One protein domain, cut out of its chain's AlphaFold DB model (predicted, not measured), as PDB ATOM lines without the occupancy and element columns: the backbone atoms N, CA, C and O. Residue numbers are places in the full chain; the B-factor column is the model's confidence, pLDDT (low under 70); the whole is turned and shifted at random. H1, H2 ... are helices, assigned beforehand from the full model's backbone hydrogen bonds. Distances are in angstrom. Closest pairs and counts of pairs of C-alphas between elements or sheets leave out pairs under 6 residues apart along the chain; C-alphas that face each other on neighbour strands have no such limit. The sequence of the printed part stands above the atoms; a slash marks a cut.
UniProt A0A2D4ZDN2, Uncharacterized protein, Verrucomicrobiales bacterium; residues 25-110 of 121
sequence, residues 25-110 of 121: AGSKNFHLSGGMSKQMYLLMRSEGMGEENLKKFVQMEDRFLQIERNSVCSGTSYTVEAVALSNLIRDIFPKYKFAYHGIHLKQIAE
ATOM      1  N   ALA A  25     108.704 108.179 156.911       76.62
ATOM      2  CA  ALA A  25     108.674 109.140 155.811       76.62
ATOM      3  C   ALA A  25     109.243 108.510 154.523       76.62
ATOM      4  O   ALA A  25     110.410 108.124 154.475       76.62
ATOM      5  N   GLY A  26     108.402 108.394 153.490       76.75
ATOM      6  CA  GLY A  26     108.749 107.764 152.211       76.75
ATOM      7  C   GLY A  26     108.254 106.325 152.022       76.75
ATOM      8  O   GLY A  26     108.314 105.841 150.896       76.75
ATOM      9  N   SER A  27     107.718 105.667 153.056       85.19
ATOM     10  CA  SER A  27     107.038 104.369 152.933       85.19
ATOM     11  C   SER A  27     105.520 104.525 152.890       85.19
ATOM     12  O   SER A  27     104.970 105.323 153.642       85.19
ATOM     13  N   LYS A  28     104.852 103.720 152.064       90.69
ATOM     14  CA  LYS A  28     103.388 103.610 151.959       90.69
ATOM     15  C   LYS A  28     102.868 102.226 152.347       90.69
ATOM     16  O   LYS A  28     101.686 102.070 152.624       90.69
ATOM     17  N   ASN A  29     103.726 101.210 152.317       93.31
ATOM     18  CA  ASN A  29     103.353  99.806 152.468       93.31
ATOM     19  C   ASN A  29     103.904  99.186 153.759       93.31
ATOM     20  O   ASN A  29     103.614  98.030 154.040       93.31
ATOM     21  N   PHE A  30     104.649  99.938 154.582       94.44
ATOM     22  CA  PHE A  30     105.232  99.436 155.838       94.44
ATOM     23  C   PHE A  30     104.195  98.852 156.801       94.44
ATOM     24  O   PHE A  30     104.509  97.912 157.535       94.44
ATOM     25  N   HIS A  31     102.954  99.345 156.748       91.94
ATOM     26  CA  HIS A  31     101.845  98.825 157.544       91.94
ATOM     27  C   HIS A  31     101.524  97.342 157.263       91.94
ATOM     28  O   HIS A  31     100.907  96.655 158.076       91.94
ATOM     29  N   LEU A  32     101.942  96.812 156.108       94.44
ATOM     30  CA  LEU A  32     101.748  95.404 155.764       94.44
ATOM     31  C   LEU A  32     102.605  94.476 156.630       94.44
ATOM     32  O   LEU A  32     102.230  93.321 156.835       94.44
ATOM     33  N   SER A  33     103.703  94.991 157.190       94.81
ATOM     34  CA  SER A  33     104.630  94.248 158.051       94.81
ATOM     35  C   SER A  33     104.177  94.109 159.509       94.81
ATOM     36  O   SER A  33     104.821  93.391 160.276       94.81
ATOM     37  N   GLY A  34     103.101  94.789 159.928       92.94
ATOM     38  CA  GLY A  34     102.677  94.802 161.332       92.94
ATOM     39  C   GLY A  34     103.725  95.424 162.259       92.94
ATOM     40  O   GLY A  34     103.970  94.918 163.355       92.94
ATOM     41  N   GLY A  35     104.403  96.468 161.784       92.88
ATOM     42  CA  GLY A  35     105.422  97.217 162.513       92.88
ATOM     43  C   GLY A  35     106.844  96.654 162.435       92.88
ATOM     44  O   GLY A  35     107.765  97.323 162.908       92.88
ATOM     45  N   MET A  36     107.066  95.483 161.829       96.25
ATOM     46  CA  MET A  36     108.401  94.868 161.744       96.25
ATOM     47  C   MET A  36     109.381  95.702 160.907       96.25
ATOM     48  O   MET A  36     110.508  95.940 161.347       96.25
ATOM     49  N   SER A  37     108.947  96.234 159.761       96.12
ATOM     50  CA  SER A  37     109.777  97.099 158.906       96.12
ATOM     51  C   SER A  37     110.170  98.398 159.617       96.12
ATOM     52  O   SER A  37     111.313  98.851 159.534       96.12
ATOM     53  N   LYS A  38     109.248  98.976 160.400       95.31
ATOM     54  CA  LYS A  38     109.518 100.159 161.230       95.31
ATOM     55  C   LYS A  38     110.516  99.856 162.347       95.31
ATOM     56  O   LYS A  38     111.435 100.640 162.568       95.31
ATOM     57  N   GLN A  39     110.350  98.737 163.054       95.81
ATOM     58  CA  GLN A  39     111.293  98.322 164.096       95.81
ATOM     59  C   GLN A  39     112.697  98.111 163.522       95.81
ATOM     60  O   GLN A  39     113.671  98.553 164.126       95.81
ATOM     61  N   MET A  40     112.793  97.517 162.329       97.50
ATOM     62  CA  MET A  40     114.063  97.347 161.629       97.50
ATOM     63  C   MET A  40     114.707  98.691 161.268       97.50
ATOM     64  O   MET A  40     115.876  98.906 161.578       97.50
ATOM     65  N   TYR A  41     113.940  99.631 160.705       96.88
ATOM     66  CA  TYR A  41     114.418 100.992 160.427       96.88
ATOM     67  C   TYR A  41     114.969 101.680 161.687       96.88
ATOM     68  O   TYR A  41     116.051 102.268 161.665       96.88
ATOM     69  N   LEU A  42     114.235 101.602 162.803       96.12
ATOM     70  CA  LEU A  42     114.647 102.213 164.068       96.12
ATOM     71  C   LEU A  42     115.910 101.562 164.634       96.12
ATOM     72  O   LEU A  42     116.786 102.276 165.120       96.12
ATOM     73  N   LEU A  43     116.027 100.235 164.533       97.00
ATOM     74  CA  LEU A  43     117.236  99.511 164.914       97.00
ATOM     75  C   LEU A  43     118.429  99.987 164.079       97.00
ATOM     76  O   LEU A  43     119.415 100.444 164.651       97.00
ATOM     77  N   MET A  44     118.310  99.973 162.749       97.50
ATOM     78  CA  MET A  44     119.354 100.454 161.839       97.50
ATOM     79  C   MET A  44     119.807 101.874 162.189       97.50
ATOM     80  O   MET A  44     121.003 102.155 162.267       97.50
ATOM     81  N   ARG A  45     118.849 102.765 162.461       96.44
ATOM     82  CA  ARG A  45     119.131 104.145 162.859       96.44
ATOM     83  C   ARG A  45     119.853 104.226 164.204       96.44
ATOM     84  O   ARG A  45     120.818 104.975 164.324       96.44
ATOM     85  N   SER A  46     119.415 103.454 165.199       97.00
ATOM     86  CA  SER A  46     120.045 103.420 166.528       97.00
ATOM     87  C   SER A  46     121.475 102.877 166.505       97.00
ATOM     88  O   SER A  46     122.300 103.294 167.311       97.00
ATOM     89  N   GLU A  47     121.796 102.007 165.545       97.38
ATOM     90  CA  GLU A  47     123.145 101.475 165.334       97.38
ATOM     91  C   GLU A  47     124.042 102.399 164.489       97.38
ATOM     92  O   GLU A  47     125.152 102.014 164.120       97.38
ATOM     93  N   GLY A  48     123.582 103.617 164.185       96.44
ATOM     94  CA  GLY A  48     124.363 104.625 163.469       96.44
ATOM     95  C   GLY A  48     124.376 104.452 161.949       96.44
ATOM     96  O   GLY A  48     125.301 104.930 161.293       96.44
ATOM     97  N   MET A  49     123.381 103.775 161.361       96.81
ATOM     98  CA  MET A  49     123.270 103.697 159.903       96.81
ATOM     99  C   MET A  49     123.093 105.095 159.296       96.81
ATOM    100  O   MET A  49     122.221 105.858 159.705       96.81
ATOM    101  N   GLY A  50     123.911 105.411 158.288       96.38
ATOM    102  CA  GLY A  50     123.839 106.689 157.582       96.38
ATOM    103  C   GLY A  50     122.488 106.911 156.892       96.38
ATOM    104  O   GLY A  50     121.873 105.970 156.389       96.38
ATOM    105  N   GLU A  51     122.054 108.169 156.828       95.12
ATOM    106  CA  GLU A  51     120.737 108.570 156.302       95.12
ATOM    107  C   GLU A  51     120.492 108.103 154.851       95.12
ATOM    108  O   GLU A  51     119.375 107.722 154.505       95.12
ATOM    109  N   GLU A  52     121.527 108.045 154.005       96.19
ATOM    110  CA  GLU A  52     121.410 107.511 152.638       96.19
ATOM    111  C   GLU A  52     121.053 106.016 152.627       96.19
ATOM    112  O   GLU A  52     120.143 105.590 151.913       96.19
ATOM    113  N   ASN A  53     121.719 105.222 153.467       97.00
ATOM    114  CA  ASN A  53     121.453 103.790 153.596       97.00
ATOM    115  C   ASN A  53     120.088 103.526 154.243       97.00
ATOM    116  O   ASN A  53     119.374 102.627 153.806       97.00
ATOM    117  N   LEU A  54     119.685 104.350 155.215       96.81
ATOM    118  CA  LEU A  54     118.339 104.310 155.788       96.81
ATOM    119  C   LEU A  54     117.267 104.598 154.731       96.81
ATOM    120  O   LEU A  54     116.279 103.873 154.638       96.81
ATOM    121  N   LYS A  55     117.471 105.619 153.892       96.56
ATOM    122  CA  LYS A  55     116.570 105.928 152.774       96.56
ATOM    123  C   LYS A  55     116.505 104.772 151.776       96.56
ATOM    124  O   LYS A  55     115.416 104.418 151.328       96.56
ATOM    125  N   LYS A  56     117.651 104.166 151.457       97.44
ATOM    126  CA  LYS A  56     117.732 102.997 150.577       97.44
ATOM    127  C   LYS A  56     116.954 101.809 151.146       97.44
ATOM    128  O   LYS A  56     116.182 101.199 150.412       97.44
ATOM    129  N   PHE A  57     117.094 101.530 152.444       97.94
ATOM    130  CA  PHE A  57     116.299 100.507 153.124       97.94
ATOM    131  C   PHE A  57     114.801 100.788 152.976       97.94
ATOM    132  O   PHE A  57     114.077  99.927 152.485       97.94
ATOM    133  N   VAL A  58     114.350 102.005 153.306       97.12
ATOM    134  CA  VAL A  58     112.932 102.390 153.198       97.12
ATOM    135  C   VAL A  58     112.391 102.172 151.784       97.12
ATOM    136  O   VAL A  58     111.319 101.600 151.630       97.12
ATOM    137  N   GLN A  59     113.135 102.574 150.751       97.19
ATOM    138  CA  GLN A  59     112.717 102.401 149.356       97.19
ATOM    139  C   GLN A  59     112.595 100.928 148.951       97.19
ATOM    140  O   GLN A  59     111.621 100.539 148.307       97.19
ATOM    141  N   MET A  60     113.585 100.108 149.309       98.31
ATOM    142  CA  MET A  60     113.600  98.689 148.955       98.31
ATOM    143  C   MET A  60     112.528  97.900 149.705       98.31
ATOM    144  O   MET A  60     111.828  97.086 149.108       98.31
ATOM    145  N   GLU A  61     112.378  98.172 150.996       98.25
ATOM    146  CA  GLU A  61     111.383  97.545 151.857       98.25
ATOM    147  C   GLU A  61     109.960  97.920 151.428       98.25
ATOM    148  O   GLU A  61     109.091  97.057 151.307       98.25
ATOM    149  N   ASP A  62     109.722  99.195 151.104       97.50
ATOM    150  CA  ASP A  62     108.423  99.638 150.602       97.50
ATOM    151  C   ASP A  62     108.066  98.952 149.281       97.50
ATOM    152  O   ASP A  62     106.931  98.514 149.094       97.50
ATOM    153  N   ARG A  63     109.052  98.790 148.388       98.06
ATOM    154  CA  ARG A  63     108.880  98.059 147.131       98.06
ATOM    155  C   ARG A  63     108.595  96.576 147.367       98.06
ATOM    156  O   ARG A  63     107.745  96.015 146.681       98.06
ATOM    157  N   PHE A  64     109.266  95.944 148.324       98.62
ATOM    158  CA  PHE A  64     109.027  94.544 148.673       98.62
ATOM    159  C   PHE A  64     107.585  94.317 149.148       98.62
ATOM    160  O   PHE A  64     106.892  93.434 148.641       98.62
ATOM    161  N   LEU A  65     107.091  95.180 150.034       98.12
ATOM    162  CA  LEU A  65     105.712  95.128 150.524       98.12
ATOM    163  C   LEU A  65     104.694  95.540 149.442       98.12
ATOM    164  O   LEU A  65     103.582  95.014 149.388       98.12
ATOM    165  N   GLN A  66     105.075  96.418 148.510       97.81
ATOM    166  CA  GLN A  66     104.264  96.714 147.329       97.81
ATOM    167  C   GLN A  66     104.075  95.476 146.438       97.81
ATOM    168  O   GLN A  66     102.980  95.272 145.915       97.81
ATOM    169  N   ILE A  67     105.108  94.642 146.267       98.38
ATOM    170  CA  ILE A  67     104.996  93.386 145.509       98.38
ATOM    171  C   ILE A  67     103.999  92.439 146.188       98.38
ATOM    172  O   ILE A  67     103.171  91.853 145.495       98.38
ATOM    173  N   GLU A  68     104.009  92.339 147.524       98.44
ATOM    174  CA  GLU A  68     102.989  91.586 148.275       98.44
ATOM    175  C   GLU A  68     101.579  92.069 147.952       98.44
ATOM    176  O   GLU A  68     100.727  91.274 147.549       98.44
ATOM    177  N   ARG A  69     101.350  93.381 148.052       97.81
ATOM    178  CA  ARG A  69     100.052  93.972 147.732       97.81
ATOM    179  C   ARG A  69      99.622  93.673 146.301       97.81
ATOM    180  O   ARG A  69      98.503  93.221 146.085       97.81
ATOM    181  N   ASN A  70     100.505  93.896 145.331       98.06
ATOM    182  CA  ASN A  70     100.213  93.641 143.922       98.06
ATOM    183  C   ASN A  70      99.901  92.164 143.675       98.06
ATOM    184  O   ASN A  70      98.986  91.851 142.914       98.06
ATOM    185  N   SER A  71     100.626  91.261 144.337       98.06
ATOM    186  CA  SER A  71     100.419  89.821 144.222       98.06
ATOM    187  C   SER A  71      99.029  89.413 144.692       98.06
ATOM    188  O   SER A  71      98.299  88.758 143.952       98.06
ATOM    189  N   VAL A  72      98.621  89.879 145.875       97.94
ATOM    190  CA  VAL A  72      97.292  89.595 146.430       97.94
ATOM    191  C   VAL A  72      96.191  90.243 145.586       97.94
ATOM    192  O   VAL A  72      95.248  89.564 145.195       97.94
ATOM    193  N   CYS A  73      96.317  91.529 145.238       96.94
ATOM    194  CA  CYS A  73      95.258  92.253 144.524       96.94
ATOM    195  C   CYS A  73      95.056  91.795 143.076       96.94
ATOM    196  O   CYS A  73      93.961  91.938 142.540       96.94
ATOM    197  N   SER A  74      96.091  91.248 142.440       97.31
ATOM    198  CA  SER A  74      95.986  90.662 141.097       97.31
ATOM    199  C   SER A  74      95.685  89.160 141.108       97.31
ATOM    200  O   SER A  74      95.410  88.594 140.052       97.31
ATOM    201  N   GLY A  75      95.809  88.489 142.258       96.94
ATOM    202  CA  GLY A  75      95.794  87.027 142.352       96.94
ATOM    203  C   GLY A  75      96.984  86.334 141.668       96.94
ATOM    204  O   GLY A  75      96.989  85.109 141.560       96.94
ATOM    205  N   THR A  76      97.986  87.085 141.197       97.62
ATOM    206  CA  THR A  76      99.152  86.567 140.464       97.62
ATOM    207  C   THR A  76     100.365  86.485 141.381       97.62
ATOM    208  O   THR A  76     100.647  87.407 142.145       97.62
ATOM    209  N   SER A  77     101.110  85.382 141.319       97.38
ATOM    210  CA  SER A  77     102.320  85.227 142.128       97.38
ATOM    211  C   SER A  77     103.497  85.998 141.525       97.38
ATOM    212  O   SER A  77     103.804  85.849 140.344       97.38
ATOM    213  N   TYR A  78     104.195  86.764 142.366       97.81
ATOM    214  CA  TYR A  78     105.436  87.475 142.022       97.81
ATOM    215  C   TYR A  78     106.645  86.940 142.809       97.81
ATOM    216  O   TYR A  78     107.582  87.676 143.118       97.81
ATOM    217  N   THR A  79     106.642  85.650 143.172       97.62
ATOM    218  CA  THR A  79     107.646  85.075 144.087       97.62
ATOM    219  C   THR A  79     109.077  85.245 143.602       97.62
ATOM    220  O   THR A  79     109.946  85.530 144.417       97.62
ATOM    221  N   VAL A  80     109.341  85.115 142.299       98.06
ATOM    222  CA  VAL A  80     110.703  85.267 141.761       98.06
ATOM    223  C   VAL A  80     111.238  86.683 142.010       98.06
ATOM    224  O   VAL A  80     112.332  86.830 142.554       98.06
ATOM    225  N   GLU A  81     110.452  87.718 141.687       98.00
ATOM    226  CA  GLU A  81     110.814  89.125 141.929       98.00
ATOM    227  C   GLU A  81     110.986  89.393 143.431       98.00
ATOM    228  O   GLU A  81     111.979  89.982 143.859       98.00
ATOM    229  N   ALA A  82     110.053  88.898 144.247       98.31
ATOM    230  CA  ALA A  82     110.062  89.115 145.687       98.31
ATOM    231  C   ALA A  82     111.249  88.439 146.392       98.31
ATOM    232  O   ALA A  82     111.867  89.040 147.271       98.31
ATOM    233  N   VAL A  83     111.595  87.204 146.007       98.62
ATOM    234  CA  VAL A  83     112.757  86.481 146.548       98.62
ATOM    235  C   VAL A  83     114.050  87.187 146.156       98.62
ATOM    236  O   VAL A  83     114.906  87.388 147.017       98.62
ATOM    237  N   ALA A  84     114.179  87.609 144.895       98.62
ATOM    238  CA  ALA A  84     115.346  88.354 144.435       98.62
ATOM    239  C   ALA A  84     115.532  89.657 145.230       98.62
ATOM    240  O   ALA A  84     116.631  89.927 145.715       98.62
ATOM    241  N   LEU A  85     114.457  90.427 145.435       98.56
ATOM    242  CA  LEU A  85     114.518  91.669 146.205       98.56
ATOM    243  C   LEU A  85     114.819  91.425 147.691       98.56
ATOM    244  O   LEU A  85     115.648  92.123 148.268       98.56
ATOM    245  N   SER A  86     114.203  90.412 148.305       98.50
ATOM    246  CA  SER A  86     114.462  90.040 149.703       98.50
ATOM    247  C   SER A  86     115.923  89.631 149.930       98.50
ATOM    248  O   SER A  86     116.541  90.050 150.912       98.50
ATOM    249  N   ASN A  87     116.504  88.864 149.002       98.50
ATOM    250  CA  ASN A  87     117.921  88.507 149.047       98.50
ATOM    251  C   ASN A  87     118.813  89.738 148.860       98.50
ATOM    252  O   ASN A  87     119.721  89.943 149.654       98.50
ATOM    253  N   LEU A  88     118.491  90.618 147.908       98.56
ATOM    254  CA  LEU A  88     119.241  91.857 147.700       98.56
ATOM    255  C   LEU A  88     119.236  92.764 148.945       98.56
ATOM    256  O   LEU A  88     120.266  93.346 149.282       98.56
ATOM    257  N   ILE A  89     118.106  92.876 149.656       98.38
ATOM    258  CA  ILE A  89     118.033  93.605 150.936       98.38
ATOM    259  C   ILE A  89     118.991  92.978 151.958       98.38
ATOM    260  O   ILE A  89     119.754  93.697 152.603       98.38
ATOM    261  N   ARG A  90     118.999  91.644 152.082       98.19
ATOM    262  CA  ARG A  90     119.914  90.929 152.990       98.19
ATOM    263  C   ARG A  90     121.381  91.132 152.620       98.19
ATOM    264  O   ARG A  90     122.193  91.301 153.522       98.19
ATOM    265  N   ASP A  91     121.706  91.152 151.333       98.25
ATOM    266  CA  ASP A  91     123.078  91.324 150.851       98.25
ATOM    267  C   ASP A  91     123.598  92.748 151.096       98.25
ATOM    268  O   ASP A  91     124.766  92.936 151.433       98.25
ATOM    269  N   ILE A  92     122.731  93.760 150.977       97.81
ATOM    270  CA  ILE A  92     123.077  95.163 151.257       97.81
ATOM    271  C   ILE A  92     123.162  95.430 152.766       97.81
ATOM    272  O   ILE A  92     123.986  96.231 153.209       97.81
ATOM    273  N   PHE A  93     122.332  94.756 153.565       97.75
ATOM    274  CA  PHE A  93     122.230  94.961 155.011       97.75
ATOM    275  C   PHE A  93     122.532  93.675 155.811       97.75
ATOM    276  O   PHE A  93     121.717  93.266 156.644       97.75
ATOM    277  N   PRO A  94     123.714  93.044 155.644       97.12
ATOM    278  CA  PRO A  94     123.988  91.688 156.141       97.12
ATOM    279  C   PRO A  94     124.041  91.571 157.670       97.12
ATOM    280  O   PRO A  94     123.915  90.476 158.216       97.12
ATOM    281  N   LYS A  95     124.211  92.694 158.384       97.19
ATOM    282  CA  LYS A  95     124.204  92.742 159.855       97.19
ATOM    283  C   LYS A  95     122.809  92.487 160.450       97.19
ATOM    284  O   LYS A  95     122.699  92.079 161.604       97.19
ATOM    285  N   TYR A  96     121.746  92.718 159.680       97.56
ATOM    286  CA  TYR A  96     120.369  92.723 160.170       97.56
ATOM    287  C   TYR A  96     119.614  91.447 159.788       97.56
ATOM    288  O   TYR A  96     119.905  90.784 158.792       97.56
ATOM    289  N   LYS A  97     118.616  91.083 160.600       96.50
ATOM    290  CA  LYS A  97     117.834  89.854 160.417       96.50
ATOM    291  C   LYS A  97     116.444  90.158 159.869       96.50
ATOM    292  O   LYS A  97     115.590  90.665 160.585       96.50
ATOM    293  N   PHE A  98     116.190  89.729 158.638       97.50
ATOM    294  CA  PHE A  98     114.918  89.926 157.931       97.50
ATOM    295  C   PHE A  98     114.018  88.684 157.960       97.50
ATOM    296  O   PHE A  98     113.352  88.358 156.982       97.50
ATOM    297  N   ALA A  99     114.003  87.940 159.071       97.00
ATOM    298  CA  ALA A  99     113.236  86.691 159.173       97.00
ATOM    299  C   ALA A  99     111.735  86.885 158.873       97.00
ATOM    300  O   ALA A  99     111.093  85.993 158.318       97.00
ATOM    301  N   TYR A 100     111.192  88.071 159.174       97.44
ATOM    302  CA  TYR A 100     109.799  88.420 158.897       97.44
ATOM    303  C   TYR A 100     109.461  88.448 157.394       97.44
ATOM    304  O   TYR A 100     108.304  88.223 157.041       97.44
ATOM    305  N   HIS A 101     110.449  88.588 156.495       98.44
ATOM    306  CA  HIS A 101     110.232  88.473 155.045       98.44
ATOM    307  C   HIS A 101     109.619  87.128 154.652       98.44
ATOM    308  O   HIS A 101     108.923  87.052 153.645       98.44
ATOM    309  N   GLY A 102     109.829  86.068 155.442       98.19
ATOM    310  CA  GLY A 102     109.257  84.753 155.165       98.19
ATOM    311  C   GLY A 102     107.728  84.756 155.078       98.19
ATOM    312  O   GLY A 102     107.175  84.076 154.216       98.19
ATOM    313  N   ILE A 103     107.039  85.544 155.912       97.75
ATOM    314  CA  ILE A 103     105.568  85.627 155.891       97.75
ATOM    315  C   ILE A 103     105.093  86.310 154.604       97.75
ATOM    316  O   ILE A 103     104.212  85.785 153.927       97.75
ATOM    317  N   HIS A 104     105.732  87.418 154.229       98.38
ATOM    318  CA  HIS A 104     105.433  88.153 152.997       98.38
ATOM    319  C   HIS A 104     105.727  87.311 151.749       98.38
ATOM    320  O   HIS A 104     104.898  87.210 150.849       98.38
ATOM    321  N   LEU A 105     106.871  86.618 151.718       98.69
ATOM    322  CA  LEU A 105     107.228  85.703 150.631       98.69
ATOM    323  C   LEU A 105     106.227  84.553 150.501       98.69
ATOM    324  O   LEU A 105     105.866  84.182 149.385       98.69
ATOM    325  N   LYS A 106     105.749  84.013 151.628       98.31
ATOM    326  CA  LYS A 106     104.703  82.989 151.630       98.31
ATOM    327  C   LYS A 106     103.386  83.535 151.073       98.31
ATOM    328  O   LYS A 106     102.783  82.881 150.230       98.31
ATOM    329  N   GLN A 107     102.973  84.735 151.482       98.19
ATOM    330  CA  GLN A 107     101.773  85.384 150.945       98.19
ATOM    331  C   GLN A 107     101.877  85.628 149.429       98.19
ATOM    332  O   GLN A 107     100.915  85.384 148.707       98.19
ATOM    333  N   ILE A 108     103.040  86.057 148.935       98.44
ATOM    334  CA  ILE A 108     103.298  86.279 147.500       98.44
ATOM    335  C   ILE A 108     103.296  84.962 146.703       98.44
ATOM    336  O   ILE A 108     102.905  84.929 145.534       98.44
ATOM    337  N   ALA A 109     103.754  83.864 147.307       98.12
ATOM    338  CA  ALA A 109     103.722  82.539 146.684       98.12
ATOM    339  C   ALA A 109     102.306  81.965 146.586       98.12
ATOM    340  O   ALA A 109     101.997  81.251 145.634       98.12
ATOM    341  N   GLU A 110     101.438  82.302 147.539       97.69
ATOM    342  CA  GLU A 110     100.060  81.820 147.610       97.69
ATOM    343  C   GLU A 110      99.063  83.000 147.594       97.69
ATOM    344  O   GLU A 110      98.333  83.191 148.568       97.69
TER     345      GLU A 110
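AT A GLANCE: This is residues 25 to 110 of the 121 residues of an uncharacterized protein of Verrucomicrobiales bacterium (UniProt A0A2D4ZDN2). One long helix, H3, makes the length of an elongated model, and H2, H4 and H5 pack on it as a bundle with nearly aligned helices. H4 and H5 also touch each other, H2 packs on the first half of H3 away from both, and the short H1 packs on H3's middle. The printed part has 86 residues with five named helices, H1 to H5 in that order, and no named strand; its class is all helix. It is compact, with a radius of gyration of the C-alphas of 12.4 A and spans of 39 by 23 by 18 A.

IN THESE COORDINATES: Find C-alpha 30 at (105.232, 99.436, 155.838), where H1 begins; it covers residues 30 to 33. H2 follows at residues 36 to 46, 15.2 A long. From C-alpha 51 at (120.737, 108.570, 156.302), H3 runs 34.1 A to residue 74. H4 covers residues 79 to 92, 19.8 A, and H5 covers 101 to 109, ending at (103.722, 82.539, 146.684).

HOW THE PARTS SIT: Start at the hub, H3, which touches the other four helices. With residues 61 to 65 it touches H1, the C-alphas of Phe 30 and Asp 62 being closest at 6.1 A. H2 and H3 form a hairpin at a shallow tilt of 5 degrees, closest at the C-alphas of Tyr 41 and Leu 54, 6.9 A. H3 and H4 form another, at 13 degrees, closest at Phe 64 and Ala 82, C-alphas 6.3 A apart. H5 touches H3, the same way at 31 degrees; the C-alphas of Glu 68 and Ile 108 are closest, 5.4 A. H4 and H5 are a hairpin too, at 19 degrees, with the C-alphas of Thr 79 and Ala 109 closest at 5.3 A. H2 stays apart from H4 and H5. In H2, H3, H4 and H5 every O i to N i+4 pair is within hydrogen-bond range; H1 is too short for one.

THE WHOLE: Look at Gly 48 and Gly 75 for the two C-alphas farthest apart, 39.6 A. The printed part has no cut and no long link, and no printed residue is under pLDDT 70.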